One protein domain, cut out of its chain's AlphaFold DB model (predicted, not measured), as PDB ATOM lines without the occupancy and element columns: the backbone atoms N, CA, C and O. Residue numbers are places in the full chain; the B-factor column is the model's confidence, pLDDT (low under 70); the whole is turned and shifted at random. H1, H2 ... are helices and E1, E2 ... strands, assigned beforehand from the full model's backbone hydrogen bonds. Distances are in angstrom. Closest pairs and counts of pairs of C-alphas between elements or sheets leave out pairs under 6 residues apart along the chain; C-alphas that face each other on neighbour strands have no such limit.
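What this domain is: This is residues 66 to 89, 107 to 223 and 350 to 409 of the 441 residues of an uncharacterized protein of Phlebia centrifuga (UniProt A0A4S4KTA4). A small twisted sheet, E3, E4 and E5, makes the core, with H1 over one face and H5 and H6 over the other. Near one end of its strands the hairpin E1 and E2 packs on H6; beyond the other end, H3 and H4 pack on the long helix H9, while H2 and H8 lie farther out. The printed part has 201 residues with nine named helices and five named strands, in the order H1 H2 E1 E2 E3 H3 H4 H5 H6 E4 E5 H7 H8 H9; the larger sheet, E3 E4 E5, is mixed, and the class is mixed, helices and strands. It is compact, with a radius of gyration of the C-alphas of 19.3 A and spans of 54 by 42 by 41 A.

How they stand to each other: The sheet runs E3, residues 133 to 140, E4, residues 195 to 201, and E5, residues 206 to 213. E3 and E4 are parallel, with N 137 and O 197 at 2.9 A; E4 and E5 form an antiparallel hairpin, with N 198 and O 210 at 2.8 A. H1, residues 66 to 79, is on this sheet at a height of 8.3 A; its closest C-alphas to E3 are Gly 71 and Thr 138, 5.9 A. H5, residues 169 to 179, height 9.3 A, and H6, residues 181 to 190, height 9.1 A, are on the opposite face, giving three layers, helices on both faces of a sheet. H3, residues 142 to 146, and H4, residues 148 to 154, stand with H5 and H6 between E3 and E4 in a strand-helix-strand unit, two parallel neighbour strands with helices between. H7, residues 214 to 222, only grazes the sheet and touches H6, closest C-alphas Phe 181 and Met 217, 5.8 A. E1, residues 107 to 112, and E2, residues 115 to 120, form an antiparallel hairpin, with N 110 and O 117 at 2.9 A; the closest C-alphas of E2 and H6 are Ser 119 and Ile 190, 6.3 A. H9, residues 386 to 408, touches H4 with residues 391 to 396 alone, closest C-alphas Asn 154 and Ala 395, 5.2 A. H2, residues 82 to 87, is close to but not clearly touching H1, closest C-alphas Phe 77 and Phe 85, 6.2 A; H8, residues 355 to 361, touches no helix. Every O i to N i+4 pair is within hydrogen-bond range in H3, H5, H7, H8 and H9; the counts are 9 of 10 in H1, 1 of 2 in H2, 5 of 6 in H6 and 1 of 3 in H4, where 3 of 4 O i to N i+3 pairs are.

Where its parts are: H1 begins at C-alpha 66 (6.492, 14.696, -50.175) and is 20.2 A long. E3 is 23.2 A, E4 19.4 A and E5 20.8 A. H9, 33.1 A, ends at C-alpha 408 (-6.031, 13.873, -22.488).

The domain as a whole: The C-alphas farthest apart are those of Lys 114 and Glu 408, 61.7 A. Residues 90 to 106 and 224 to 349 are not printed, with gaps of 25.8 A and 44.7 A between C-alphas. The links E2 to E3, H4 to H5 and H8 to H9 are long. Residues 367 to 372 and 404 to 409, of which 404 to 408 belong to H9, stand free. Residues 365 to 373 have pLDDT under 70.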
ATOM      1  N   VAL A  66       6.356  14.052 -51.496       87.94
ATOM      2  CA  VAL A  66       6.492  14.696 -50.175       87.94
ATOM      3  C   VAL A  66       7.732  14.214 -49.410       87.94
ATOM      4  O   VAL A  66       8.353  14.992 -48.688       87.94
ATOM      5  N   LEU A  67       8.141  12.953 -49.593       90.25
ATOM      6  CA  LEU A  67       9.265  12.367 -48.860       90.25
ATOM      7  C   LEU A  67      10.616  12.940 -49.287       90.25
ATOM      8  O   LEU A  67      11.521  13.008 -48.459       90.25
ATOM      9  N   SER A  68      10.751  13.378 -50.542       85.62
ATOM     10  CA  SER A  68      11.970  14.041 -51.016       85.62
ATOM     11  C   SER A  68      12.216  15.343 -50.254       85.62
ATOM     12  O   SER A  68      13.323  15.576 -49.785       85.62
ATOM     13  N   TRP A  69      11.172  16.151 -50.064       83.81
ATOM     14  CA  TRP A  69      11.262  17.395 -49.299       83.81
ATOM     15  C   TRP A  69      11.386  17.145 -47.790       83.81
ATOM     16  O   TRP A  69      12.177  17.797 -47.112       83.81
ATOM     17  N   MET A  70      10.641  16.165 -47.269       87.50
ATOM     18  CA  MET A  70      10.676  15.796 -45.854       87.50
ATOM     19  C   MET A  70      12.075  15.358 -45.405       87.50
ATOM     20  O   MET A  70      12.487  15.720 -44.309       87.50
ATOM     21  N   GLY A  71      12.818  14.629 -46.247       88.38
ATOM     22  CA  GLY A  71      14.202  14.244 -45.959       88.38
ATOM     23  C   GLY A  71      15.100  15.459 -45.713       88.38
ATOM     24  O   GLY A  71      15.708  15.561 -44.652       88.38
ATOM     25  N   THR A  72      15.104  16.421 -46.640       86.75
ATOM     26  CA  THR A  72      15.880  17.668 -46.510       86.75
ATOM     27  C   THR A  72      15.444  18.500 -45.303       86.75
ATOM     28  O   THR A  72      16.279  19.044 -44.584       86.75
ATOM     29  N   MET A  73      14.134  18.601 -45.055       89.75
ATOM     30  CA  MET A  73      13.617  19.337 -43.900       89.75
ATOM     31  C   MET A  73      14.070  18.696 -42.583       89.75
ATOM     32  O   MET A  73      14.521  19.403 -41.686       89.75
ATOM     33  N   LEU A  74      13.952  17.371 -42.460       92.56
ATOM     34  CA  LEU A  74      14.319  16.648 -41.243       92.56
ATOM     35  C   LEU A  74      15.831  16.637 -41.003       92.56
ATOM     36  O   LEU A  74      16.243  16.711 -39.853       92.56
ATOM     37  N   GLU A  75      16.653  16.609 -42.052       91.06
ATOM     38  CA  GLU A  75      18.101  16.796 -41.917       91.06
ATOM     39  C   GLU A  75      18.408  18.128 -41.219       91.06
ATOM     40  O   GLU A  75      19.096  18.143 -40.202       91.06
ATOM     41  N   LYS A  76      17.820  19.240 -41.683       90.56
ATOM     42  CA  LYS A  76      17.981  20.544 -41.018       90.56
ATOM     43  C   LYS A  76      17.390  20.546 -39.615       90.56
ATOM     44  O   LYS A  76      18.063  20.977 -38.689       90.56
ATOM     45  N   PHE A  77      16.183  20.012 -39.435       92.31
ATOM     46  CA  PHE A  77      15.522  19.928 -38.128       92.31
ATOM     47  C   PHE A  77      16.393  19.254 -37.058       92.31
ATOM     48  O   PHE A  77      16.350  19.647 -35.897       92.31
ATOM     49  N   LEU A  78      17.180  18.248 -37.446       92.75
ATOM     50  CA  LEU A  78      18.015  17.467 -36.533       92.75
ATOM     51  C   LEU A  78      19.428  18.031 -36.344       92.75
ATOM     52  O   LEU A  78      20.144  17.554 -35.467       92.75
ATOM     53  N   THR A  79      19.841  19.013 -37.149       90.44
ATOM     54  CA  THR A  79      21.236  19.488 -37.185       90.44
ATOM     55  C   THR A  79      21.408  20.963 -36.872       90.44
ATOM     56  O   THR A  79      22.501  21.362 -36.471       90.44
ATOM     57  N   VAL A  80      20.361  21.779 -37.021       89.69
ATOM     58  CA  VAL A  80      20.439  23.222 -36.765       89.69
ATOM     59  C   VAL A  80      19.693  23.605 -35.481       89.69
ATOM     60  O   VAL A  80      18.707  22.959 -35.119       89.69
ATOM     61  N   PRO A  81      20.119  24.671 -34.776       90.38
ATOM     62  CA  PRO A  81      19.405  25.172 -33.607       90.38
ATOM     63  C   PRO A  81      17.942  25.513 -33.918       90.38
ATOM     64  O   PRO A  81      17.627  26.031 -34.988       90.38
ATOM     65  N   ALA A  82      17.045  25.313 -32.948       89.25
ATOM     66  CA  ALA A  82      15.603  25.510 -33.138       89.25
ATOM     67  C   ALA A  82      15.233  26.909 -33.669       89.25
ATOM     68  O   ALA A  82      14.374  27.030 -34.541       89.25
ATOM     69  N   VAL A  83      15.905  27.956 -33.178       88.44
ATOM     70  CA  VAL A  83      15.691  29.343 -33.626       88.44
ATOM     71  C   VAL A  83      16.058  29.509 -35.101       88.44
ATOM     72  O   VAL A  83      15.328  30.151 -35.847       88.44
ATOM     73  N   GLU A  84      17.155  28.892 -35.544       87.44
ATOM     74  CA  GLU A  84      17.584  28.919 -36.943       87.44
ATOM     75  C   GLU A  84      16.618  28.119 -37.821       87.44
ATOM     76  O   GLU A  84      16.161  28.618 -38.849       87.44
ATOM     77  N   PHE A  85      16.217  26.924 -37.379       89.62
ATOM     78  CA  PHE A  85      15.273  26.079 -38.109       89.62
ATOM     79  C   PHE A  85      13.935  26.780 -38.371       89.62
ATOM     80  O   PHE A  85      13.396  26.684 -39.473       89.62
ATOM     81  N   GLN A  86      13.410  27.527 -37.392       88.38
ATOM     82  CA  GLN A  86      12.168  28.288 -37.556       88.38
ATOM     83  C   GLN A  86      12.244  29.261 -38.738       88.38
ATOM     84  O   GLN A  86      11.256  29.431 -39.449       88.38
ATOM     85  N   THR A  87      13.411  29.840 -39.025       86.38
ATOM     86  CA  THR A  87      13.587  30.746 -40.174       86.38
ATOM     87  C   THR A  87      13.524  30.037 -41.532       86.38
ATOM     88  O   THR A  87      13.269  30.686 -42.543       86.38
ATOM     89  N   LEU A  88      13.701  28.711 -41.564       84.56
ATOM     90  CA  LEU A  88      13.680  27.884 -42.778       84.56
ATOM     91  C   LEU A  88      12.274  27.379 -43.144       84.56
ATOM     92  O   LEU A  88      12.088  26.752 -44.191       84.56
ATOM     93  N   LEU A  89      11.272  27.620 -42.292       84.50
ATOM     94  CA  LEU A  89       9.895  27.202 -42.542       84.50
ATOM     95  C   LEU A  89       9.263  28.011 -43.678       84.50
ATOM     96  O   LEU A  89       9.491  29.206 -43.823       84.50
ATOM     97  N   TYR A 107      32.632  18.013 -47.412       91.62
ATOM     98  CA  TYR A 107      32.779  16.935 -48.382       91.62
ATOM     99  C   TYR A 107      33.979  16.055 -48.056       91.62
ATOM    100  O   TYR A 107      35.036  16.538 -47.651       91.62
ATOM    101  N   ARG A 108      33.841  14.762 -48.349       92.81
ATOM    102  CA  ARG A 108      34.964  13.835 -48.492       92.81
ATOM    103  C   ARG A 108      35.096  13.387 -49.935       92.81
ATOM    104  O   ARG A 108      34.102  13.157 -50.624       92.81
ATOM    105  N   TYR A 109      36.342  13.250 -50.365       93.06
ATOM    106  CA  TYR A 109      36.701  12.759 -51.685       93.06
ATOM    107  C   TYR A 109      37.437  11.435 -51.537       93.06
ATOM    108  O   TYR A 109      38.370  11.322 -50.745       93.06
ATOM    109  N   ALA A 110      37.024  10.443 -52.317       92.44
ATOM    110  CA  ALA A 110      37.649   9.132 -52.382       92.44
ATOM    111  C   ALA A 110      38.090   8.853 -53.820       92.44
ATOM    112  O   ALA A 110      37.390   9.197 -54.773       92.44
ATOM    113  N   LYS A 111      39.249   8.211 -53.985       94.38
ATOM    114  CA  LYS A 111      39.763   7.789 -55.290       94.38
ATOM    115  C   LYS A 111      39.818   6.268 -55.358       94.38
ATOM    116  O   LYS A 111      40.329   5.631 -54.444       94.38
ATOM    117  N   PHE A 112      39.342   5.700 -56.462       93.94
ATOM    118  CA  PHE A 112      39.480   4.278 -56.772       93.94
ATOM    119  C   PHE A 112      39.806   4.126 -58.258       93.94
ATOM    120  O   PHE A 112      38.997   4.510 -59.096       93.94
ATOM    121  N   GLY A 113      40.992   3.610 -58.593       93.44
ATOM    122  CA  GLY A 113      41.439   3.528 -59.988       93.44
ATOM    123  C   GLY A 113      41.352   4.889 -60.690       93.44
ATOM    124  O   GLY A 113      41.949   5.870 -60.230       93.44
ATOM    125  N   LYS A 114      40.584   4.953 -61.784       93.12
ATOM    126  CA  LYS A 114      40.285   6.190 -62.535       93.12
ATOM    127  C   LYS A 114      39.126   7.023 -61.967       93.12
ATOM    128  O   LYS A 114      38.889   8.123 -62.457       93.12
ATOM    129  N   TYR A 115      38.403   6.533 -60.961       92.94
ATOM    130  CA  TYR A 115      37.274   7.239 -60.353       92.94
ATOM    131  C   TYR A 115      37.715   8.194 -59.253       92.94
ATOM    132  O   TYR A 115      38.499   7.836 -58.374       92.94
ATOM    133  N   VAL A 116      37.095   9.372 -59.253       95.19
ATOM    134  CA  VAL A 116      36.997  10.252 -58.090       95.19
ATOM    135  C   VAL A 116      35.531  10.298 -57.682       95.19
ATOM    136  O   VAL A 116      34.656  10.580 -58.498       95.19
ATOM    137  N   MET A 117      35.261   9.993 -56.420       94.75
ATOM    138  CA  MET A 117      33.933  10.017 -55.820       94.75
ATOM    139  C   MET A 117      33.903  11.088 -54.735       94.75
ATOM    140  O   MET A 117      34.884  11.276 -54.020       94.75
ATOM    141  N   ARG A 118      32.772  11.778 -54.606       92.81
ATOM    142  CA  ARG A 118      32.538  12.801 -53.584       92.81
ATOM    143  C   ARG A 118      31.321  12.403 -52.761       92.81
ATOM    144  O   ARG A 118      30.281  12.109 -53.346       92.81
ATOM    145  N   SER A 119      31.433  12.467 -51.440       93.25
ATOM    146  CA  SER A 119      30.293  12.402 -50.523       93.25
ATOM    147  C   SER A 119      30.155  13.722 -49.786       93.25
ATOM    148  O   SER A 119      31.139  14.222 -49.243       93.25
ATOM    149  N   GLN A 120      28.942  14.261 -49.755       92.25
ATOM    150  CA  GLN A 120      28.550  15.243 -48.748       92.25
ATOM    151  C   GLN A 120      28.445  14.536 -47.394       92.25
ATOM    152  O   GLN A 120      28.155  13.336 -47.358       92.25
ATOM    153  N   LEU A 121      28.780  15.249 -46.322       91.81
ATOM    154  CA  LEU A 121      28.728  14.753 -44.953       91.81
ATOM    155  C   LEU A 121      27.655  15.511 -44.180       91.81
ATOM    156  O   LEU A 121      27.665  16.743 -44.184       91.81
ATOM    157  N   ASP A 122      26.793  14.773 -43.488       91.00
ATOM    158  CA  ASP A 122      25.683  15.368 -42.746       91.00
ATOM    159  C   ASP A 122      26.095  15.740 -41.320       91.00
ATOM    160  O   ASP A 122      25.799  16.838 -40.854       91.00
ATOM    161  N   CYS A 123      26.775  14.833 -40.608       92.69
ATOM    162  CA  CYS A 123      27.070  14.998 -39.186       92.69
ATOM    163  C   CYS A 123      28.407  14.402 -38.750       92.69
ATOM    164  O   CYS A 123      28.949  13.481 -39.362       92.69
ATOM    165  N   HIS A 124      28.903  14.927 -37.629       93.88
ATOM    166  CA  HIS A 124      30.035  14.393 -36.887       93.88
ATOM    167  C   HIS A 124      29.749  14.463 -35.383       93.88
ATOM    168  O   HIS A 124      29.353  15.515 -34.880       93.88
ATOM    169  N   ASP A 125      30.006  13.372 -34.664       92.88
ATOM    170  CA  ASP A 125      29.937  13.307 -33.207       92.88
ATOM    171  C   ASP A 125      31.149  12.536 -32.649       92.88
ATOM    172  O   ASP A 125      31.317  11.357 -32.968       92.88
ATOM    173  N   PRO A 126      31.990  13.159 -31.798       93.50
ATOM    174  CA  PRO A 126      33.213  12.536 -31.289       93.50
ATOM    175  C   PRO A 126      32.962  11.371 -30.317       93.50
ATOM    176  O   PRO A 126      33.908  10.692 -29.930       93.50
ATOM    177  N   ARG A 127      31.714  11.144 -29.884       90.38
ATOM    178  CA  ARG A 127      31.346   9.994 -29.044       90.38
ATOM    179  C   ARG A 127      31.230   8.701 -29.852       90.38
ATOM    180  O   ARG A 127      31.223   7.624 -29.261       90.38
ATOM    181  N   LEU A 128      31.086   8.798 -31.175       89.62
ATOM    182  CA  LEU A 128      31.038   7.638 -32.059       89.62
ATOM    183  C   LEU A 128      32.455   7.111 -32.340       89.62
ATOM    184  O   LEU A 128      33.409   7.889 -32.369       89.62
ATOM    185  N   PRO A 129      32.611   5.791 -32.547       84.75
ATOM    186  CA  PRO A 129      33.900   5.206 -32.892       84.75
ATOM    187  C   PRO A 129      34.359   5.633 -34.295       84.75
ATOM    188  O   PRO A 129      33.587   6.175 -35.085       84.75
ATOM    189  N   GLY A 130      35.618   5.326 -34.616       90.62
ATOM    190  CA  GLY A 130      36.169   5.521 -35.953       90.62
ATOM    191  C   GLY A 130      36.367   6.994 -36.290       90.62
ATOM    192  O   GLY A 130      37.133   7.687 -35.624       90.62
ATOM    193  N   THR A 131      35.730   7.468 -37.358       93.81
ATOM    194  CA  THR A 131      35.860   8.868 -37.788       93.81
ATOM    195  C   THR A 131      34.911   9.830 -37.080       93.81
ATOM    196  O   THR A 131      35.051  11.041 -37.253       93.81
ATOM    197  N   GLY A 132      33.933   9.308 -36.339       94.12
ATOM    198  CA  GLY A 132      32.838  10.070 -35.749       94.12
ATOM    199  C   GLY A 132      31.824  10.598 -36.769       94.12
ATOM    200  O   GLY A 132      30.901  11.309 -36.383       94.12
ATOM    201  N   ILE A 133      31.975  10.299 -38.065       95.88
ATOM    202  CA  ILE A 133      31.149  10.863 -39.143       95.88
ATOM    203  C   ILE A 133      30.034   9.894 -39.507       95.88
ATOM    204  O   ILE A 133      30.280   8.714 -39.749       95.88
ATOM    205  N   PHE A 134      28.813  10.403 -39.625       95.69
ATOM    206  CA  PHE A 134      27.651   9.612 -40.007       95.69
ATOM    207  C   PHE A 134      26.677  10.414 -40.865       95.69
ATOM    208  O   PHE A 134      26.658  11.646 -40.856       95.69
ATOM    209  N   ASP A 135      25.865   9.679 -41.613       95.56
ATOM    210  CA  ASP A 135      24.818  10.230 -42.471       95.56
ATOM    211  C   ASP A 135      23.484  10.283 -41.718       95.56
ATOM    212  O   ASP A 135      23.181   9.369 -40.943       95.56
ATOM    213  N   ILE A 136      22.645  11.286 -41.971       95.19
ATOM    214  CA  ILE A 136      21.279  11.321 -41.448       95.19
ATOM    215  C   ILE A 136      20.336  10.751 -42.500       95.19
ATOM    216  O   ILE A 136      20.271  11.192 -43.644       95.19
ATOM    217  N   LYS A 137      19.531   9.771 -42.094       96.31
ATOM    218  CA  LYS A 137      18.492   9.179 -42.936       96.31
ATOM    219  C   LYS A 137      17.138   9.263 -42.262       96.31
ATOM    220  O   LYS A 137      17.004   9.139 -41.051       96.31
ATOM    221  N   THR A 138      16.098   9.416 -43.066       95.44
ATOM    222  CA  THR A 138      14.717   9.433 -42.583       95.44
ATOM    223  C   THR A 138      13.965   8.232 -43.126       95.44
ATOM    224  O   THR A 138      14.092   7.861 -44.297       95.44
ATOM    225  N   ARG A 139      13.151   7.622 -42.272       95.69
ATOM    226  CA  ARG A 139      12.325   6.469 -42.598       95.69
ATOM    227  C   ARG A 139      10.864   6.784 -42.318       95.69
ATOM    228  O   ARG A 139      10.415   6.746 -41.174       95.69
ATOM    229  N   ALA A 140      10.118   7.035 -43.388       96.94
ATOM    230  CA  ALA A 140       8.670   7.126 -43.304       96.94
ATOM    231  C   ALA A 140       8.063   5.752 -42.983       96.94
ATOM    232  O   ALA A 140       8.502   4.729 -43.526       96.94
ATOM    233  N   ALA A 141       7.043   5.742 -42.129       97.44
ATOM    234  CA  ALA A 141       6.309   4.544 -41.754       97.44
ATOM    235  C   ALA A 141       5.686   3.841 -42.975       97.44
ATOM    236  O   ALA A 141       5.390   4.465 -44.002       97.44
ATOM    237  N   LEU A 142       5.488   2.527 -42.854       96.88
ATOM    238  CA  LEU A 142       5.050   1.627 -43.921       96.88
ATOM    239  C   LEU A 142       3.928   2.174 -44.827       96.88
ATOM    240  O   LEU A 142       4.131   2.135 -46.045       96.88
ATOM    241  N   PRO A 143       2.793   2.701 -44.323       96.94
ATOM    242  CA  PRO A 143       1.704   3.136 -45.201       96.94
ATOM    243  C   PRO A 143       2.101   4.284 -46.126       96.94
ATOM    244  O   PRO A 143       1.784   4.253 -47.308       96.94
ATOM    245  N   ILE A 144       2.889   5.243 -45.636       96.12
ATOM    246  CA  ILE A 144       3.331   6.401 -46.427       96.12
ATOM    247  C   ILE A 144       4.223   5.951 -47.588       96.12
ATOM    248  O   ILE A 144       4.137   6.482 -48.691       96.12
ATOM    249  N   ARG A 145       5.060   4.929 -47.364       93.88
ATOM    250  CA  ARG A 145       5.938   4.370 -48.404       93.88
ATOM    251  C   ARG A 145       5.176   3.590 -49.473       93.88
ATOM    252  O   ARG A 145       5.640   3.524 -50.608       93.88
ATOM    253  N   LEU A 146       4.061   2.957 -49.109       94.19
ATOM    254  CA  LEU A 146       3.251   2.146 -50.026       94.19
ATOM    255  C   LEU A 146       2.141   2.946 -50.717       94.19
ATOM    256  O   LEU A 146       1.629   2.512 -51.749       94.19
ATOM    257  N   ASP A 147       1.774   4.094 -50.156       95.00
ATOM    258  CA  ASP A 147       0.623   4.885 -50.569       95.00
ATOM    259  C   ASP A 147       0.899   6.391 -50.423       95.00
ATOM    260  O   ASP A 147       0.238   7.135 -49.697       95.00
ATOM    261  N   LEU A 148       1.942   6.821 -51.136       91.88
ATOM    262  CA  LEU A 148       2.533   8.159 -51.066       91.88
ATOM    263  C   LEU A 148       1.545   9.292 -51.374       91.88
ATOM    264  O   LEU A 148       1.610  10.349 -50.753       91.88
ATOM    265  N   MET A 149       0.634   9.082 -52.325       91.94
ATOM    266  CA  MET A 149      -0.334  10.109 -52.732       91.94
ATOM    267  C   MET A 149      -1.417  10.354 -51.671       91.94
ATOM    268  O   MET A 149      -2.114  11.356 -51.739       91.94
ATOM    269  N   ASN A 150      -1.526   9.478 -50.670       93.81
ATOM    270  CA  ASN A 150      -2.464   9.580 -49.552       93.81
ATOM    271  C   ASN A 150      -1.720   9.807 -48.219       93.81
ATOM    272  O   ASN A 150      -2.139   9.326 -47.166       93.81
ATOM    273  N   TRP A 151      -0.553  10.465 -48.266       93.25
ATOM    274  CA  TRP A 151       0.334  10.619 -47.108       93.25
ATOM    275  C   TRP A 151      -0.329  11.328 -45.919       93.25
ATOM    276  O   TRP A 151       0.003  10.990 -44.790       93.25
ATOM    277  N   GLU A 152      -1.266  12.258 -46.148       93.44
ATOM    278  CA  GLU A 152      -1.967  12.986 -45.079       93.44
ATOM    279  C   GLU A 152      -2.795  12.038 -44.209       93.44
ATOM    280  O   GLU A 152      -2.622  12.000 -42.994       93.44
ATOM    281  N   GLU A 153      -3.637  11.204 -44.820       95.19
ATOM    282  CA  GLU A 153      -4.401  10.182 -44.096       95.19
ATOM    283  C   GLU A 153      -3.458   9.147 -43.464       95.19
ATOM    284  O   GLU A 153      -3.596   8.791 -42.293       95.19
ATOM    285  N   ASN A 154      -2.436   8.717 -44.212       97.31
ATOM    286  CA  ASN A 154      -1.439   7.755 -43.741       97.31
ATOM    287  C   ASN A 154      -0.545   8.297 -42.610       97.31
ATOM    288  O   ASN A 154       0.063   7.503 -41.886       97.31
ATOM    289  N   SER A 155      -0.498   9.617 -42.404       96.94
ATOM    290  CA  SER A 155       0.202  10.246 -41.280       96.94
ATOM    291  C   SER A 155      -0.433   9.925 -39.923       96.94
ATOM    292  O   SER A 155       0.186  10.143 -38.888       96.94
ATOM    293  N   GLY A 156      -1.637   9.346 -39.908       97.50
ATOM    294  CA  GLY A 156      -2.263   8.814 -38.702       97.50
ATOM    295  C   GLY A 156      -1.676   7.489 -38.206       97.50
ATOM    296  O   GLY A 156      -1.910   7.114 -37.062       97.50
ATOM    297  N   TYR A 157      -0.914   6.760 -39.030       98.25
ATOM    298  CA  TYR A 157      -0.347   5.463 -38.642       98.25
ATOM    299  C   TYR A 157       0.674   5.603 -37.514       98.25
ATOM    300  O   TYR A 157       1.507   6.510 -37.555       98.25
ATOM    301  N   LEU A 158       0.656   4.681 -36.546       98.00
ATOM    302  CA  LEU A 158       1.521   4.719 -35.369       98.00
ATOM    303  C   LEU A 158       2.463   3.512 -35.306       98.00
ATOM    304  O   LEU A 158       2.094   2.393 -35.639       98.00
ATOM    305  N   ILE A 159       3.689   3.741 -34.833       97.56
ATOM    306  CA  ILE A 159       4.587   2.675 -34.378       97.56
ATOM    307  C   ILE A 159       4.382   2.549 -32.868       97.56
ATOM    308  O   ILE A 159       4.791   3.427 -32.113       97.56
ATOM    309  N   ARG A 160       3.688   1.492 -32.449       95.31
ATOM    310  CA  ARG A 160       3.242   1.256 -31.067       95.31
ATOM    311  C   ARG A 160       4.090   0.220 -30.343       95.31
ATOM    312  O   ARG A 160       4.169   0.241 -29.119       95.31
ATOM    313  N   HIS A 161       4.695  -0.694 -31.094       96.38
ATOM    314  CA  HIS A 161       5.373  -1.860 -30.544       96.38
ATOM    315  C   HIS A 161       6.836  -1.911 -30.982       96.38
ATOM    316  O   HIS A 161       7.214  -1.407 -32.040       96.38
ATOM    317  N   LEU A 162       7.685  -2.555 -30.182       95.75
ATOM    318  CA  LEU A 162       9.058  -2.838 -30.602       95.75
ATOM    319  C   LEU A 162       9.094  -3.975 -31.629       95.75
ATOM    320  O   LEU A 162       9.782  -3.859 -32.637       95.75
ATOM    321  N   GLN A 163       8.306  -5.029 -31.405       96.94
ATOM    322  CA  GLN A 163       8.233  -6.235 -32.235       96.94
ATOM    323  C   GLN A 163       6.858  -6.382 -32.891       96.94
ATOM    324  O   GLN A 163       5.867  -5.855 -32.386       96.94
ATOM    325  N   GLY A 164       6.794  -7.097 -34.014       96.50
ATOM    326  CA  GLY A 164       5.555  -7.350 -34.755       96.50
ATOM    327  C   GLY A 164       5.676  -7.095 -36.253       96.50
ATOM    328  O   GLY A 164       6.636  -6.487 -36.722       96.50
ATOM    329  N   THR A 165       4.683  -7.528 -37.025       95.69
ATOM    330  CA  THR A 165       4.659  -7.375 -38.494       95.69
ATOM    331  C   THR A 165       3.991  -6.083 -38.979       95.69
ATOM    332  O   THR A 165       4.111  -5.733 -40.155       95.69
ATOM    333  N   LEU A 166       3.313  -5.357 -38.086       96.69
ATOM    334  CA  LEU A 166       2.669  -4.060 -38.308       96.69
ATOM    335  C   LEU A 166       2.752  -3.217 -37.031       96.69
ATOM    336  O   LEU A 166       2.973  -3.750 -35.949       96.69
ATOM    337  N   GLU A 167       2.598  -1.900 -37.184       97.50
ATOM    338  CA  GLU A 167       2.690  -0.884 -36.123       97.50
ATOM    339  C   GLU A 167       3.910  -1.081 -35.201       97.50
ATOM    340  O   GLU A 167       3.856  -0.783 -34.008       97.50
ATOM    341  N   SER A 168       5.025  -1.583 -35.747       97.88
ATOM    342  CA  SER A 168       6.208  -1.962 -34.974       97.88
ATOM    343  C   SER A 168       7.512  -1.408 -35.545       97.88
ATOM    344  O   SER A 168       7.668  -1.226 -36.757       97.88
ATOM    345  N   PHE A 169       8.477  -1.178 -34.656       98.06
ATOM    346  CA  PHE A 169       9.843  -0.832 -35.037       98.06
ATOM    347  C   PHE A 169      10.502  -1.967 -35.835       98.06
ATOM    348  O   PHE A 169      11.110  -1.718 -36.876       98.06
ATOM    349  N   GLU A 170      10.312  -3.217 -35.407       97.94
ATOM    350  CA  GLU A 170      10.830  -4.411 -36.079       97.94
ATOM    351  C   GLU A 170      10.388  -4.502 -37.545       97.94
ATOM    352  O   GLU A 170      11.200  -4.828 -38.412       97.94
ATOM    353  N   LYS A 171       9.139  -4.135 -37.862       97.81
ATOM    354  CA  LYS A 171       8.663  -4.093 -39.248       97.81
ATOM    355  C   LYS A 171       9.393  -3.047 -40.081       97.81
ATOM    356  O   LYS A 171       9.723  -3.303 -41.246       97.81
ATOM    357  N   GLU A 172       9.624  -1.865 -39.516       98.06
ATOM    358  CA  GLU A 172      10.360  -0.813 -40.210       98.06
ATOM    359  C   GLU A 172      11.824  -1.204 -40.411       98.06
ATOM    360  O   GLU A 172      12.353  -0.983 -41.501       98.06
ATOM    361  N   TYR A 173      12.438  -1.853 -39.419       98.25
ATOM    362  CA  TYR A 173      13.796  -2.387 -39.490       98.25
ATOM    363  C   TYR A 173      13.933  -3.498 -40.542       98.25
ATOM    364  O   TYR A 173      14.799  -3.426 -41.416       98.25
ATOM    365  N   TYR A 174      13.018  -4.472 -40.551       98.38
ATOM    366  CA  TYR A 174      12.937  -5.520 -41.572       98.38
ATOM    367  C   TYR A 174      12.886  -4.941 -42.990       98.38
ATOM    368  O   TYR A 174      13.655  -5.335 -43.874       98.38
ATOM    369  N   ASP A 175      12.005  -3.965 -43.222       97.56
ATOM    370  CA  ASP A 175      11.936  -3.341 -44.535       97.56
ATOM    371  C   ASP A 175      13.193  -2.517 -44.831       97.56
ATOM    372  O   ASP A 175      13.582  -2.412 -45.996       97.56
ATOM    373  N   LEU A 176      13.821  -1.897 -43.827       97.44
ATOM    374  CA  LEU A 176      15.040  -1.104 -43.981       97.44
ATOM    375  C   LEU A 176      16.201  -1.964 -44.497       97.44
ATOM    376  O   LEU A 176      16.819  -1.591 -45.503       97.44
ATOM    377  N   ILE A 177      16.395  -3.158 -43.920       98.12
ATOM    378  CA  ILE A 177      17.369  -4.162 -44.381       98.12
ATOM    379  C   ILE A 177      17.183  -4.443 -45.880       98.12
ATOM    380  O   ILE A 177      18.127  -4.405 -46.670       98.12
ATOM    381  N   ARG A 178      15.936  -4.682 -46.301       97.06
ATOM    382  CA  ARG A 178      15.606  -5.111 -47.670       97.06
ATOM    383  C   ARG A 178      15.548  -3.989 -48.706       97.06
ATOM    384  O   ARG A 178      15.531  -4.275 -49.908       97.06
ATOM    385  N   SER A 179      15.418  -2.733 -48.284       95.06
ATOM    386  CA  SER A 179      15.143  -1.601 -49.190       95.06
ATOM    387  C   SER A 179      16.236  -0.541 -49.226       95.06
ATOM    388  O   SER A 179      16.358   0.141 -50.241       95.06
ATOM    389  N   ALA A 180      17.026  -0.395 -48.160       96.00
ATOM    390  CA  ALA A 180      17.901   0.762 -48.002       96.00
ATOM    391  C   ALA A 180      19.342   0.409 -47.634       96.00
ATOM    392  O   ALA A 180      20.250   1.040 -48.170       96.00
ATOM    393  N   PHE A 181      19.571  -0.619 -46.809       97.81
ATOM    394  CA  PHE A 181      20.908  -0.922 -46.272       97.81
ATOM    395  C   PHE A 181      21.994  -1.043 -47.332       97.81
ATOM    396  O   PHE A 181      23.068  -0.492 -47.154       97.81
ATOM    397  N   LEU A 182      21.712  -1.668 -48.477       97.00
ATOM    398  CA  LEU A 182      22.706  -1.785 -49.549       97.00
ATOM    399  C   LEU A 182      23.117  -0.425 -50.143       97.00
ATOM    400  O   LEU A 182      24.240  -0.261 -50.603       97.00
ATOM    401  N   LYS A 183      22.201   0.548 -50.183       95.94
ATOM    402  CA  LYS A 183      22.514   1.913 -50.634       95.94
ATOM    403  C   LYS A 183      23.274   2.668 -49.550       95.94
ATOM    404  O   LYS A 183      24.261   3.322 -49.864       95.94
ATOM    405  N   TYR A 184      22.826   2.547 -48.303       97.31
ATOM    406  CA  TYR A 184      23.450   3.205 -47.158       97.31
ATOM    407  C   TYR A 184      24.877   2.706 -46.931       97.31
ATOM    408  O   TYR A 184      25.768   3.527 -46.772       97.31
ATOM    409  N   SER A 185      25.128   1.397 -47.030       97.44
ATOM    410  CA  SER A 185      26.470   0.833 -46.864       97.44
ATOM    411  C   SER A 185      27.442   1.349 -47.926       97.44
ATOM    412  O   SER A 185      28.562   1.734 -47.602       97.44
ATOM    413  N   PHE A 186      27.017   1.440 -49.192       96.81
ATOM    414  CA  PHE A 186      27.845   2.036 -50.243       96.81
ATOM    415  C   PHE A 186      28.062   3.537 -50.043       96.81
ATOM    416  O   PHE A 186      29.184   3.998 -50.224       96.81
ATOM    417  N   GLN A 187      27.032   4.294 -49.656       95.38
ATOM    418  CA  GLN A 187      27.171   5.729 -49.387       95.38
ATOM    419  C   GLN A 187      28.143   5.980 -48.227       95.38
ATOM    420  O   GLN A 187      29.086   6.752 -48.384       95.38
ATOM    421  N   ALA A 188      27.966   5.267 -47.113       95.81
ATOM    422  CA  ALA A 188      28.831   5.372 -45.949       95.81
ATOM    423  C   ALA A 188      30.287   5.039 -46.302       95.81
ATOM    424  O   ALA A 188      31.186   5.797 -45.956       95.81
ATOM    425  N   ARG A 189      30.538   3.992 -47.102       95.75
ATOM    426  CA  ARG A 189      31.898   3.665 -47.572       95.75
ATOM    427  C   ARG A 189      32.503   4.728 -48.485       95.75
ATOM    428  O   ARG A 189      33.680   5.039 -48.345       95.75
ATOM    429  N   ILE A 190      31.719   5.320 -49.390       95.50
ATOM    430  CA  ILE A 190      32.189   6.430 -50.240       95.50
ATOM    431  C   ILE A 190      32.555   7.654 -49.382       95.50
ATOM    432  O   ILE A 190      33.552   8.319 -49.661       95.50
ATOM    433  N   GLY A 191      31.773   7.941 -48.339       94.81
ATOM    434  CA  GLY A 191      32.009   9.040 -47.401       94.81
ATOM    435  C   GLY A 191      32.976   8.727 -46.255       94.81
ATOM    436  O   GLY A 191      33.225   9.606 -45.428       94.81
ATOM    437  N   ASN A 192      33.520   7.508 -46.182       94.88
ATOM    438  CA  ASN A 192      34.281   7.003 -45.034       94.88
ATOM    439  C   ASN A 192      33.554   7.225 -43.684       94.88
ATOM    440  O   ASN A 192      34.165   7.632 -42.701       94.88
ATOM    441  N   MET A 193      32.232   7.071 -43.681       95.25
ATOM    442  CA  MET A 193      31.347   7.267 -42.530       95.25
ATOM    443  C   MET A 193      31.246   5.977 -41.713       95.25
ATOM    444  O   MET A 193      31.247   4.889 -42.286       95.25
ATOM    445  N   ASP A 194      31.072   6.098 -40.401       95.62
ATOM    446  CA  ASP A 194      31.004   4.966 -39.467       95.62
ATOM    447  C   ASP A 194      29.609   4.309 -39.434       95.62
ATOM    448  O   ASP A 194      29.439   3.168 -38.996       95.62
ATOM    449  N   GLY A 195      28.585   5.002 -39.935       96.12
ATOM    450  CA  GLY A 195      27.217   4.501 -39.955       96.12
ATOM    451  C   GLY A 195      26.204   5.527 -40.441       96.12
ATOM    452  O   GLY A 195      26.548   6.560 -41.022       96.12
ATOM    453  N   VAL A 196      24.931   5.223 -40.200       97.19
ATOM    454  CA  VAL A 196      23.804   6.110 -40.505       97.19
ATOM    455  C   VAL A 196      22.894   6.264 -39.292       97.19
ATOM    456  O   VAL A 196      22.613   5.298 -38.584       97.19
ATOM    457  N   PHE A 197      22.396   7.472 -39.064       96.94
ATOM    458  CA  PHE A 197      21.426   7.781 -38.022       96.94
ATOM    459  C   PHE A 197      20.030   7.900 -38.638       96.94
ATOM    460  O   PHE A 197      19.742   8.818 -39.406       96.94
ATOM    461  N   VAL A 198      19.164   6.935 -38.338       97.94
ATOM    462  CA  VAL A 198      17.846   6.776 -38.956       97.94
ATOM    463  C   VAL A 198      16.759   7.351 -38.056       97.94
ATOM    464  O   VAL A 198      16.579   6.904 -36.928       97.94
ATOM    465  N   THR A 199      15.984   8.296 -38.582       97.62
ATOM    466  CA  THR A 199      14.819   8.896 -37.915       97.62
ATOM    467  C   THR A 199      13.529   8.276 -38.434       97.62
ATOM    468  O   THR A 199      13.215   8.411 -39.618       97.62
ATOM    469  N   TYR A 200      12.749   7.631 -37.567       97.94
ATOM    470  CA  TYR A 200      11.466   7.017 -37.928       97.94
ATOM    471  C   TYR A 200      10.326   8.010 -37.725       97.94
ATOM    472  O   TYR A 200      10.176   8.565 -36.639       97.94
ATOM    473  N   HIS A 201       9.498   8.224 -38.747       97.38
ATOM    474  CA  HIS A 201       8.429   9.224 -38.705       97.38
ATOM    475  C   HIS A 201       7.210   8.804 -39.532       97.38
ATOM    476  O   HIS A 201       7.303   7.973 -40.432       97.38
ATOM    477  N   ASN A 202       6.060   9.419 -39.274       96.31
ATOM    478  CA  ASN A 202       4.870   9.315 -40.130       96.31
ATOM    479  C   ASN A 202       4.525  10.658 -40.800       96.31
ATOM    480  O   ASN A 202       3.376  10.890 -41.141       96.31
ATOM    481  N   THR A 203       5.499  11.559 -40.958       93.88
ATOM    482  CA  THR A 203       5.349  12.958 -41.438       93.88
ATOM    483  C   THR A 203       4.637  13.917 -40.480       93.88
ATOM    484  O   THR A 203       4.961  15.098 -40.509       93.88
ATOM    485  N   ALA A 204       3.770  13.430 -39.589       94.06
ATOM    486  CA  ALA A 204       3.160  14.235 -38.530       94.06
ATOM    487  C   ALA A 204       3.980  14.225 -37.227       94.06
ATOM    488  O   ALA A 204       3.988  15.206 -36.489       94.06
ATOM    489  N   ARG A 205       4.682  13.123 -36.934       93.50
ATOM    490  CA  ARG A 205       5.526  12.959 -35.742       93.50
ATOM    491  C   ARG A 205       6.735  12.065 -35.997       93.50
ATOM    492  O   ARG A 205       6.725  11.222 -36.897       93.50
ATOM    493  N   ILE A 206       7.743  12.226 -35.145       96.44
ATOM    494  CA  ILE A 206       8.880  11.311 -35.005       96.44
ATOM    495  C   ILE A 206       8.534  10.271 -33.929       96.44
ATOM    496  O   ILE A 206       7.968  10.613 -32.890       96.44
ATOM    497  N   PHE A 207       8.853   9.004 -34.189       96.75
ATOM    498  CA  PHE A 207       8.676   7.895 -33.242       96.75
ATOM    499  C   PHE A 207       9.946   7.576 -32.466       96.75
ATOM    500  O   PHE A 207       9.877   7.133 -31.327       96.75
ATOM    501  N   GLY A 208      11.101   7.776 -33.092       95.81
ATOM    502  CA  GLY A 208      12.379   7.458 -32.487       95.81
ATOM    503  C   GLY A 208      13.505   7.456 -33.503       95.81
ATOM    504  O   GLY A 208      13.313   7.741 -34.692       95.81
ATOM    505  N   PHE A 209      14.680   7.106 -33.000       96.00
ATOM    506  CA  PHE A 209      15.931   7.147 -33.733       96.00
ATOM    507  C   PHE A 209      16.677   5.823 -33.584       96.00
ATOM    508  O   PHE A 209      16.591   5.175 -32.543       96.00
ATOM    509  N   GLN A 210      17.429   5.436 -34.608       96.81
ATOM    510  CA  GLN A 210      18.338   4.295 -34.562       96.81
ATOM    511  C   GLN A 210      19.658   4.677 -35.220       96.81
ATOM    512  O   GLN A 210      19.682   5.032 -36.396       96.81
ATOM    513  N   TYR A 211      20.763   4.545 -34.492       96.69
ATOM    514  CA  TYR A 211      22.077   4.519 -35.121       96.69
ATOM    515  C   TYR A 211      22.348   3.113 -35.665       96.69
ATOM    516  O   TYR A 211      22.256   2.133 -34.925       96.69
ATOM    517  N   VAL A 212      22.655   3.008 -36.957       97.69
ATOM    518  CA  VAL A 212      22.987   1.750 -37.632       97.69
ATOM    519  C   VAL A 212      24.443   1.825 -38.104       97.69
ATOM    520  O   VAL A 212      24.720   2.522 -39.087       97.69
ATOM    521  N   PRO A 213      25.377   1.129 -37.433       96.69
ATOM    522  CA  PRO A 213      26.777   1.117 -37.840       96.69
ATOM    523  C   PRO A 213      26.989   0.319 -39.138       96.69
ATOM    524  O   PRO A 213      26.153  -0.511 -39.523       96.69
ATOM    525  N   LEU A 214      28.117   0.552 -39.819       96.19
ATOM    526  CA  LEU A 214      28.507  -0.199 -41.022       96.19
ATOM    527  C   LEU A 214      28.517  -1.715 -40.794       96.19
ATOM    528  O   LEU A 214      28.052  -2.463 -41.654       96.19
ATOM    529  N   GLU A 215      28.979  -2.166 -39.632       96.00
ATOM    530  CA  GLU A 215      29.065  -3.581 -39.271       96.00
ATOM    531  C   GLU A 215      27.683  -4.236 -39.200       96.00
ATOM    532  O   GLU A 215      27.519  -5.373 -39.642       96.00
ATOM    533  N   GLU A 216      26.674  -3.518 -38.696       97.44
ATOM    534  CA  GLU A 216      25.292  -4.007 -38.648       97.44
ATOM    535  C   GLU A 216      24.705  -4.090 -40.060       97.44
ATOM    536  O   GLU A 216      24.094  -5.098 -40.420       97.44
ATOM    537  N   MET A 217      24.943  -3.083 -40.911       97.88
ATOM    538  CA  MET A 217      24.522  -3.146 -42.315       97.88
ATOM    539  C   MET A 217      25.169  -4.330 -43.040       97.88
ATOM    540  O   MET A 217      24.478  -5.075 -43.738       97.88
ATOM    541  N   ASP A 218      26.470  -4.542 -42.851       96.25
ATOM    542  CA  ASP A 218      27.204  -5.655 -43.443       96.25
ATOM    543  C   ASP A 218      26.712  -7.005 -42.915       96.25
ATOM    544  O   ASP A 218      26.497  -7.937 -43.693       96.25
ATOM    545  N   GLN A 219      26.461  -7.119 -41.611       96.50
ATOM    546  CA  GLN A 219      25.905  -8.329 -41.025       96.50
ATOM    547  C   GLN A 219      24.519  -8.632 -41.608       96.50
ATOM    548  O   GLN A 219      24.257  -9.765 -42.005       96.50
ATOM    549  N   ARG A 220      23.639  -7.639 -41.748       97.12
ATOM    550  CA  ARG A 220      22.291  -7.849 -42.297       97.12
ATOM    551  C   ARG A 220      22.291  -8.084 -43.813       97.12
ATOM    552  O   ARG A 220      21.484  -8.861 -44.316       97.12
ATOM    553  N   LEU A 221      23.200  -7.481 -44.577       95.50
ATOM    554  CA  LEU A 221      23.298  -7.696 -46.029       95.50
ATOM    555  C   LEU A 221      24.018  -9.000 -46.370       95.50
ATOM    556  O   LEU A 221      23.580  -9.778 -47.226       95.50
ATOM    557  N   TYR A 222      25.135  -9.249 -45.696       92.81
ATOM    558  CA  TYR A 222      26.085 -10.291 -46.045       92.81
ATOM    559  C   TYR A 222      26.061 -11.467 -45.070       92.81
ATOM    560  O   TYR A 222      26.430 -12.553 -45.486       92.81
ATOM    561  N   GLY A 223      25.483 -11.357 -43.879       92.00
ATOM    562  CA  GLY A 223      25.551 -12.411 -42.856       92.00
ATOM    563  C   GLY A 223      26.930 -12.500 -42.194       92.00
ATOM    564  O   GLY A 223      27.187 -13.435 -41.444       92.00
ATOM    565  N   VAL A 350     -10.590  10.689 -53.991       90.94
ATOM    566  CA  VAL A 350     -10.233  11.217 -55.319       90.94
ATOM    567  C   VAL A 350     -10.586  10.188 -56.391       90.94
ATOM    568  O   VAL A 350     -10.033   9.086 -56.408       90.94
ATOM    569  N   SER A 351     -11.509  10.545 -57.288       90.19
ATOM    570  CA  SER A 351     -11.882   9.707 -58.430       90.19
ATOM    571  C   SER A 351     -10.867   9.802 -59.578       90.19
ATOM    572  O   SER A 351      -9.944  10.621 -59.562       90.19
ATOM    573  N   GLU A 352     -11.037   8.960 -60.600       87.31
ATOM    574  CA  GLU A 352     -10.237   9.033 -61.829       87.31
ATOM    575  C   GLU A 352     -10.494  10.336 -62.601       87.31
ATOM    576  O   GLU A 352      -9.577  10.853 -63.235       87.31
ATOM    577  N   GLU A 353     -11.696  10.913 -62.505       86.94
ATOM    578  CA  GLU A 353     -12.007  12.215 -63.103       86.94
ATOM    579  C   GLU A 353     -11.343  13.376 -62.341       86.94
ATOM    580  O   GLU A 353     -10.885  14.349 -62.943       86.94
ATOM    581  N   ASP A 354     -11.233  13.266 -61.014       89.25
ATOM    582  CA  ASP A 354     -10.716  14.337 -60.154       89.25
ATOM    583  C   ASP A 354      -9.187  14.330 -59.990       89.25
ATOM    584  O   ASP A 354      -8.601  15.323 -59.531       89.25
ATOM    585  N   ILE A 355      -8.502  13.255 -60.400       89.31
ATOM    586  CA  ILE A 355      -7.052  13.108 -60.205       89.31
ATOM    587  C   ILE A 355      -6.241  14.200 -60.905       89.31
ATOM    588  O   ILE A 355      -5.192  14.602 -60.407       89.31
ATOM    589  N   GLN A 356      -6.730  14.745 -62.022       88.62
ATOM    590  CA  GLN A 356      -6.077  15.861 -62.711       88.62
ATOM    591  C   GLN A 356      -6.058  17.128 -61.859       88.62
ATOM    592  O   GLN A 356      -5.023  17.796 -61.766       88.62
ATOM    593  N   ARG A 357      -7.178  17.439 -61.197       87.12
ATOM    594  CA  ARG A 357      -7.274  18.581 -60.286       87.12
ATOM    595  C   ARG A 357      -6.368  18.367 -59.077       87.12
ATOM    596  O   ARG A 357      -5.571  19.244 -58.747       87.12
ATOM    597  N   HIS A 358      -6.437  17.179 -58.473       86.50
ATOM    598  CA  HIS A 358      -5.601  16.821 -57.329       86.50
ATOM    599  C   HIS A 358      -4.105  16.899 -57.675       86.50
ATOM    600  O   HIS A 358      -3.341  17.572 -56.983       86.50
ATOM    601  N   TRP A 359      -3.683  16.326 -58.805       87.50
ATOM    602  CA  TRP A 359      -2.307  16.401 -59.294       87.50
ATOM    603  C   TRP A 359      -1.821  17.839 -59.468       87.50
ATOM    604  O   TRP A 359      -0.691  18.158 -59.092       87.50
ATOM    605  N   GLY A 360      -2.665  18.716 -60.018       85.50
ATOM    606  CA  GLY A 360      -2.359  20.136 -60.193       85.50
ATOM    607  C   GLY A 360      -2.113  20.882 -58.878       85.50
ATOM    608  O   GLY A 360      -1.304  21.808 -58.863       85.50
ATOM    609  N   SER A 361      -2.752  20.452 -57.785       84.00
ATOM    610  CA  SER A 361      -2.617  21.071 -56.458       84.00
ATOM    611  C   SER A 361      -1.307  20.725 -55.738       84.00
ATOM    612  O   SER A 361      -0.832  21.493 -54.904       84.00
ATOM    613  N   ILE A 362      -0.680  19.597 -56.082       83.69
ATOM    614  CA  ILE A 362       0.522  19.124 -55.393       83.69
ATOM    615  C   ILE A 362       1.753  19.892 -55.884       83.69
ATOM    616  O   ILE A 362       2.155  19.765 -57.045       83.69
ATOM    617  N   ASN A 363       2.404  20.629 -54.986       80.31
ATOM    618  CA  ASN A 363       3.733  21.192 -55.220       80.31
ATOM    619  C   ASN A 363       4.537  21.275 -53.913       80.31
ATOM    620  O   ASN A 363       4.399  22.225 -53.138       80.31
ATOM    621  N   TYR A 364       5.428  20.307 -53.687       80.00
ATOM    622  CA  TYR A 364       6.332  20.331 -52.533       80.00
ATOM    623  C   TYR A 364       7.649  21.077 -52.802       80.00
ATOM    624  O   TYR A 364       8.412  21.291 -51.867       80.00
ATOM    625  N   GLY A 365       7.911  21.524 -54.033       66.94
ATOM    626  CA  GLY A 365       9.064  22.380 -54.341       66.94
ATOM    627  C   GLY A 365       8.878  23.843 -53.911       66.94
ATOM    628  O   GLY A 365       9.838  24.609 -53.897       66.94
ATOM    629  N   GLY A 366       7.653  24.240 -53.550       67.06
ATOM    630  CA  GLY A 366       7.301  25.622 -53.223       67.06
ATOM    631  C   GLY A 366       7.188  26.537 -54.457       67.06
ATOM    632  O   GLY A 366       7.398  26.090 -55.588       67.06
ATOM    633  N   PRO A 367       6.839  27.827 -54.267       60.34
ATOM    634  CA  PRO A 367       6.639  28.782 -55.366       60.34
ATOM    635  C   PRO A 367       7.924  29.116 -56.136       60.34
ATOM    636  O   PRO A 367       7.862  29.494 -57.300       60.34
ATOM    637  N   ALA A 368       9.084  28.975 -55.485       58.06
ATOM    638  CA  ALA A 368      10.397  29.293 -56.047       58.06
ATOM    639  C   ALA A 368      11.034  28.136 -56.842       58.06
ATOM    640  O   ALA A 368      12.106  28.319 -57.424       58.06
ATOM    641  N   SER A 369      10.411  26.950 -56.871       60.91
ATOM    642  CA  SER A 369      10.927  25.834 -57.667       60.91
ATOM    643  C   SER A 369      10.861  26.174 -59.156       60.91
ATOM    644  O   SER A 369       9.792  26.434 -59.703       60.91
ATOM    645  N   LYS A 370      12.025  26.157 -59.816       59.25
ATOM    646  CA  LYS A 370      12.166  26.374 -61.266       59.25
ATOM    647  C   LYS A 370      11.873  25.113 -62.087       59.25
ATOM    648  O   LYS A 370      12.006  25.144 -63.310       59.25
ATOM    649  N   SER A 371      11.523  24.003 -61.438       60.62
ATOM    650  CA  SER A 371      11.277  22.740 -62.123       60.62
ATOM    651  C   SER A 371      10.018  22.811 -62.994       60.62
ATOM    652  O   SER A 371       9.013  23.398 -62.578       60.62
ATOM    653  N   PRO A 372      10.024  22.195 -64.191       60.88
ATOM    654  CA  PRO A 372       8.826  22.086 -65.014       60.88
ATOM    655  C   PRO A 372       7.700  21.403 -64.235       60.88
ATOM    656  O   PRO A 372       7.945  20.457 -63.488       60.88
ATOM    657  N   LYS A 373       6.446  21.828 -64.432       69.31
ATOM    658  CA  LYS A 373       5.303  21.080 -63.893       69.31
ATOM    659  C   LYS A 373       5.230  19.729 -64.605       69.31
ATOM    660  O   LYS A 373       4.990  19.697 -65.810       69.31
ATOM    661  N   ALA A 374       5.395  18.630 -63.868       74.62
ATOM    662  CA  ALA A 374       5.202  17.298 -64.432       74.62
ATOM    663  C   ALA A 374       3.753  17.148 -64.932       74.62
ATOM    664  O   ALA A 374       2.823  17.349 -64.136       74.62
ATOM    665  N   PRO A 375       3.525  16.813 -66.217       80.88
ATOM    666  CA  PRO A 375       2.184  16.525 -66.705       80.88
ATOM    667  C   PRO A 375       1.624  15.294 -65.988       80.88
ATOM    668  O   PRO A 375       2.362  14.369 -65.644       80.88
ATOM    669  N   LEU A 376       0.309  15.276 -65.759       82.94
ATOM    670  CA  LEU A 376      -0.344  14.074 -65.254       82.94
ATOM    671  C   LEU A 376      -0.240  12.974 -66.314       82.94
ATOM    672  O   LEU A 376      -0.607  13.179 -67.469       82.94
ATOM    673  N   ASN A 377       0.173  11.782 -65.894       84.44
ATOM    674  CA  ASN A 377      -0.019  10.563 -66.663       84.44
ATOM    675  C   ASN A 377      -1.037   9.675 -65.924       84.44
ATOM    676  O   ASN A 377      -0.655   8.999 -64.966       84.44
ATOM    677  N   PRO A 378      -2.320   9.655 -66.342       83.12
ATOM    678  CA  PRO A 378      -3.368   8.896 -65.653       83.12
ATOM    679  C   PRO A 378      -3.069   7.396 -65.554       83.12
ATOM    680  O   PRO A 378      -3.472   6.750 -64.594       83.12
ATOM    681  N   LYS A 379      -2.287   6.844 -66.494       83.62
ATOM    682  CA  LYS A 379      -1.889   5.426 -66.493       83.62
ATOM    683  C   LYS A 379      -0.972   5.052 -65.325       83.62
ATOM    684  O   LYS A 379      -0.752   3.869 -65.091       83.62
ATOM    685  N   LEU A 380      -0.421   6.038 -64.615       83.75
ATOM    686  CA  LEU A 380       0.377   5.819 -63.408       83.75
ATOM    687  C   LEU A 380      -0.486   5.614 -62.160       83.75
ATOM    688  O   LEU A 380       0.060   5.289 -61.112       83.75
ATOM    689  N   PHE A 381      -1.804   5.780 -62.256       90.19
ATOM    690  CA  PHE A 381      -2.717   5.623 -61.133       90.19
ATOM    691  C   PHE A 381      -3.496   4.315 -61.220       90.19
ATOM    692  O   PHE A 381      -3.866   3.851 -62.297       90.19
ATOM    693  N   ARG A 382      -3.754   3.719 -60.057       92.06
ATOM    694  CA  ARG A 382      -4.617   2.547 -59.898       92.06
ATOM    695  C   ARG A 382      -5.501   2.693 -58.668       92.06
ATOM    696  O   ARG A 382      -5.178   3.438 -57.743       92.06
ATOM    697  N   LYS A 383      -6.583   1.922 -58.615       93.75
ATOM    698  CA  LYS A 383      -7.371   1.784 -57.386       93.75
ATOM    699  C   LYS A 383      -6.537   1.083 -56.300       93.75
ATOM    700  O   LYS A 383      -5.757   0.185 -56.639       93.75
ATOM    701  N   PRO A 384      -6.653   1.502 -55.026       94.25
ATOM    702  CA  PRO A 384      -5.998   0.810 -53.922       94.25
ATOM    703  C   PRO A 384      -6.488  -0.640 -53.847       94.25
ATOM    704  O   PRO A 384      -7.631  -0.949 -54.183       94.25
ATOM    705  N   ASP A 385      -5.598  -1.541 -53.437       95.50
ATOM    706  CA  ASP A 385      -5.966  -2.921 -53.138       95.50
ATOM    707  C   ASP A 385      -6.374  -3.072 -51.661       95.50
ATOM    708  O   ASP A 385      -6.179  -2.174 -50.838       95.50
ATOM    709  N   LYS A 386      -6.886  -4.257 -51.298       96.94
ATOM    710  CA  LYS A 386      -7.327  -4.563 -49.926       96.94
ATOM    711  C   LYS A 386      -6.246  -4.322 -48.869       96.94
ATOM    712  O   LYS A 386      -6.566  -4.016 -47.723       96.94
ATOM    713  N   ARG A 387      -4.966  -4.493 -49.222       96.12
ATOM    714  CA  ARG A 387      -3.856  -4.273 -48.291       96.12
ATOM    715  C   ARG A 387      -3.659  -2.782 -48.051       96.12
ATOM    716  O   ARG A 387      -3.468  -2.388 -46.903       96.12
ATOM    717  N   ILE A 388      -3.700  -1.968 -49.104       97.06
ATOM    718  CA  ILE A 388      -3.641  -0.509 -48.977       97.06
ATOM    719  C   ILE A 388      -4.828  -0.000 -48.148       97.06
ATOM    720  O   ILE A 388      -4.614   0.756 -47.204       97.06
ATOM    721  N   ASP A 389      -6.044  -0.488 -48.400       96.69
ATOM    722  CA  ASP A 389      -7.232  -0.089 -47.629       96.69
ATOM    723  C   ASP A 389      -7.145  -0.478 -46.143       96.69
ATOM    724  O   ASP A 389      -7.540   0.293 -45.259       96.69
ATOM    725  N   ALA A 390      -6.574  -1.645 -45.832       97.44
ATOM    726  CA  ALA A 390      -6.323  -2.054 -44.452       97.44
ATOM    727  C   ALA A 390      -5.325  -1.115 -43.748       97.44
ATOM    728  O   ALA A 390      -5.554  -0.719 -42.603       97.44
ATOM    729  N   LEU A 391      -4.251  -0.704 -44.433       97.75
ATOM    730  CA  LEU A 391      -3.276   0.251 -43.891       97.75
ATOM    731  C   LEU A 391      -3.886   1.644 -43.686       97.75
ATOM    732  O   LEU A 391      -3.657   2.249 -42.640       97.75
ATOM    733  N   ARG A 392      -4.716   2.115 -44.624       97.38
ATOM    734  CA  ARG A 392      -5.491   3.360 -44.475       97.38
ATOM    735  C   ARG A 392      -6.413   3.303 -43.259       97.38
ATOM    736  O   ARG A 392      -6.483   4.245 -42.476       97.38
ATOM    737  N   THR A 393      -7.081   2.169 -43.048       97.50
ATOM    738  CA  THR A 393      -7.944   1.949 -41.874       97.50
ATOM    739  C   THR A 393      -7.151   2.000 -40.566       97.50
ATOM    740  O   THR A 393      -7.594   2.632 -39.606       97.50
ATOM    741  N   LEU A 394      -5.968   1.378 -40.520       97.38
ATOM    742  CA  LEU A 394      -5.071   1.465 -39.363       97.38
ATOM    743  C   LEU A 394      -4.616   2.905 -39.113       97.38
ATOM    744  O   LEU A 394      -4.651   3.362 -37.973       97.38
ATOM    745  N   ALA A 395      -4.265   3.644 -40.166       97.88
ATOM    746  CA  ALA A 395      -3.875   5.042 -40.044       97.88
ATOM    747  C   ALA A 395      -5.006   5.916 -39.477       97.88
ATOM    748  O   ALA A 395      -4.770   6.694 -38.556       97.88
ATOM    749  N   LYS A 396      -6.254   5.723 -39.926       97.75
ATOM    750  CA  LYS A 396      -7.432   6.409 -39.359       97.75
ATOM    751  C   LYS A 396      -7.599   6.130 -37.867       97.75
ATOM    752  O   LYS A 396      -7.798   7.057 -37.087       97.75
ATOM    753  N   LYS A 397      -7.474   4.865 -37.453       97.81
ATOM    754  CA  LYS A 397      -7.538   4.485 -36.031       97.81
ATOM    755  C   LYS A 397      -6.405   5.116 -35.220       97.81
ATOM    756  O   LYS A 397      -6.639   5.612 -34.123       97.81
ATOM    757  N   GLY A 398      -5.186   5.126 -35.758       97.50
ATOM    758  CA  GLY A 398      -4.036   5.768 -35.124       97.50
ATOM    759  C   GLY A 398      -4.186   7.287 -34.996       97.50
ATOM    760  O   GLY A 398      -3.803   7.850 -33.968       97.50
ATOM    761  N   LYS A 399      -4.825   7.943 -35.973       96.81
ATOM    762  CA  LYS A 399      -5.166   9.368 -35.901       96.81
ATOM    763  C   LYS A 399      -6.146   9.655 -34.766       96.81
ATOM    764  O   LYS A 399      -5.840  10.497 -33.928       96.81
ATOM    765  N   LEU A 400      -7.250   8.907 -34.686       97.44
ATOM    766  CA  LEU A 400      -8.231   9.043 -33.599       97.44
ATOM    767  C   LEU A 400      -7.585   8.873 -32.220       97.44
ATOM    768  O   LEU A 400      -7.849   9.654 -31.311       97.44
ATOM    769  N   GLU A 401      -6.697   7.890 -32.076       95.62
ATOM    770  CA  GLU A 401      -5.976   7.669 -30.823       95.62
ATOM    771  C   GLU A 401      -5.000   8.808 -30.500       95.62
ATOM    772  O   GLU A 401      -4.897   9.233 -29.353       95.62
ATOM    773  N   THR A 402      -4.303   9.336 -31.508       94.56
ATOM    774  CA  THR A 402      -3.409  10.489 -31.330       94.56
ATOM    775  C   THR A 402      -4.186  11.719 -30.870       94.56
ATOM    776  O   THR A 402      -3.740  12.406 -29.957       94.56
ATOM    777  N   ASP A 403      -5.350  11.971 -31.466       94.88
ATOM    778  CA  ASP A 403      -6.202  13.107 -31.112       94.88
ATOM    779  C   ASP A 403      -6.796  12.936 -29.704       94.88
ATOM    780  O   ASP A 403      -6.798  13.881 -28.916       94.88
ATOM    781  N   ARG A 404      -7.203  11.710 -29.340       95.69
ATOM    782  CA  ARG A 404      -7.646  11.367 -27.980       95.69
ATOM    783  C   ARG A 404      -6.555  11.646 -26.944       95.69
ATOM    784  O   ARG A 404      -6.821  12.316 -25.950       95.69
ATOM    785  N   LEU A 405      -5.332  11.171 -27.185       91.00
ATOM    786  CA  LEU A 405      -4.190  11.402 -26.295       91.00
ATOM    787  C   LEU A 405      -3.822  12.889 -26.220       91.00
ATOM    788  O   LEU A 405      -3.517  13.388 -25.142       91.00
ATOM    789  N   ALA A 406      -3.878  13.619 -27.337       90.56
ATOM    790  CA  ALA A 406      -3.613  15.055 -27.345       90.56
ATOM    791  C   ALA A 406      -4.606  15.828 -26.461       90.56
ATOM    792  O   ALA A 406      -4.190  16.726 -25.734       90.56
ATOM    793  N   LEU A 407      -5.889  15.450 -26.473       93.25
ATOM    794  CA  LEU A 407      -6.904  16.012 -25.576       93.25
ATOM    795  C   LEU A 407      -6.651  15.628 -24.112       93.25
ATOM    796  O   LEU A 407      -6.720  16.481 -23.234       93.25
ATOM    797  N   GLU A 408      -6.312  14.367 -23.844       92.19
ATOM    798  CA  GLU A 408      -6.031  13.873 -22.488       92.19
ATOM    799  C   GLU A 408      -4.787  14.523 -21.855       92.19
ATOM    800  O   GLU A 408      -4.701  14.691 -20.634       92.19
ATOM    801  N   HIS A 409      -3.803  14.877 -22.681       89.12
ATOM    802  CA  HIS A 409      -2.574  15.545 -22.261       89.12
ATOM    803  C   HIS A 409      -2.620  17.069 -22.409       89.12
ATOM    804  O   HIS A 409      -1.652  17.736 -22.043       89.12
TER     805      HIS A 409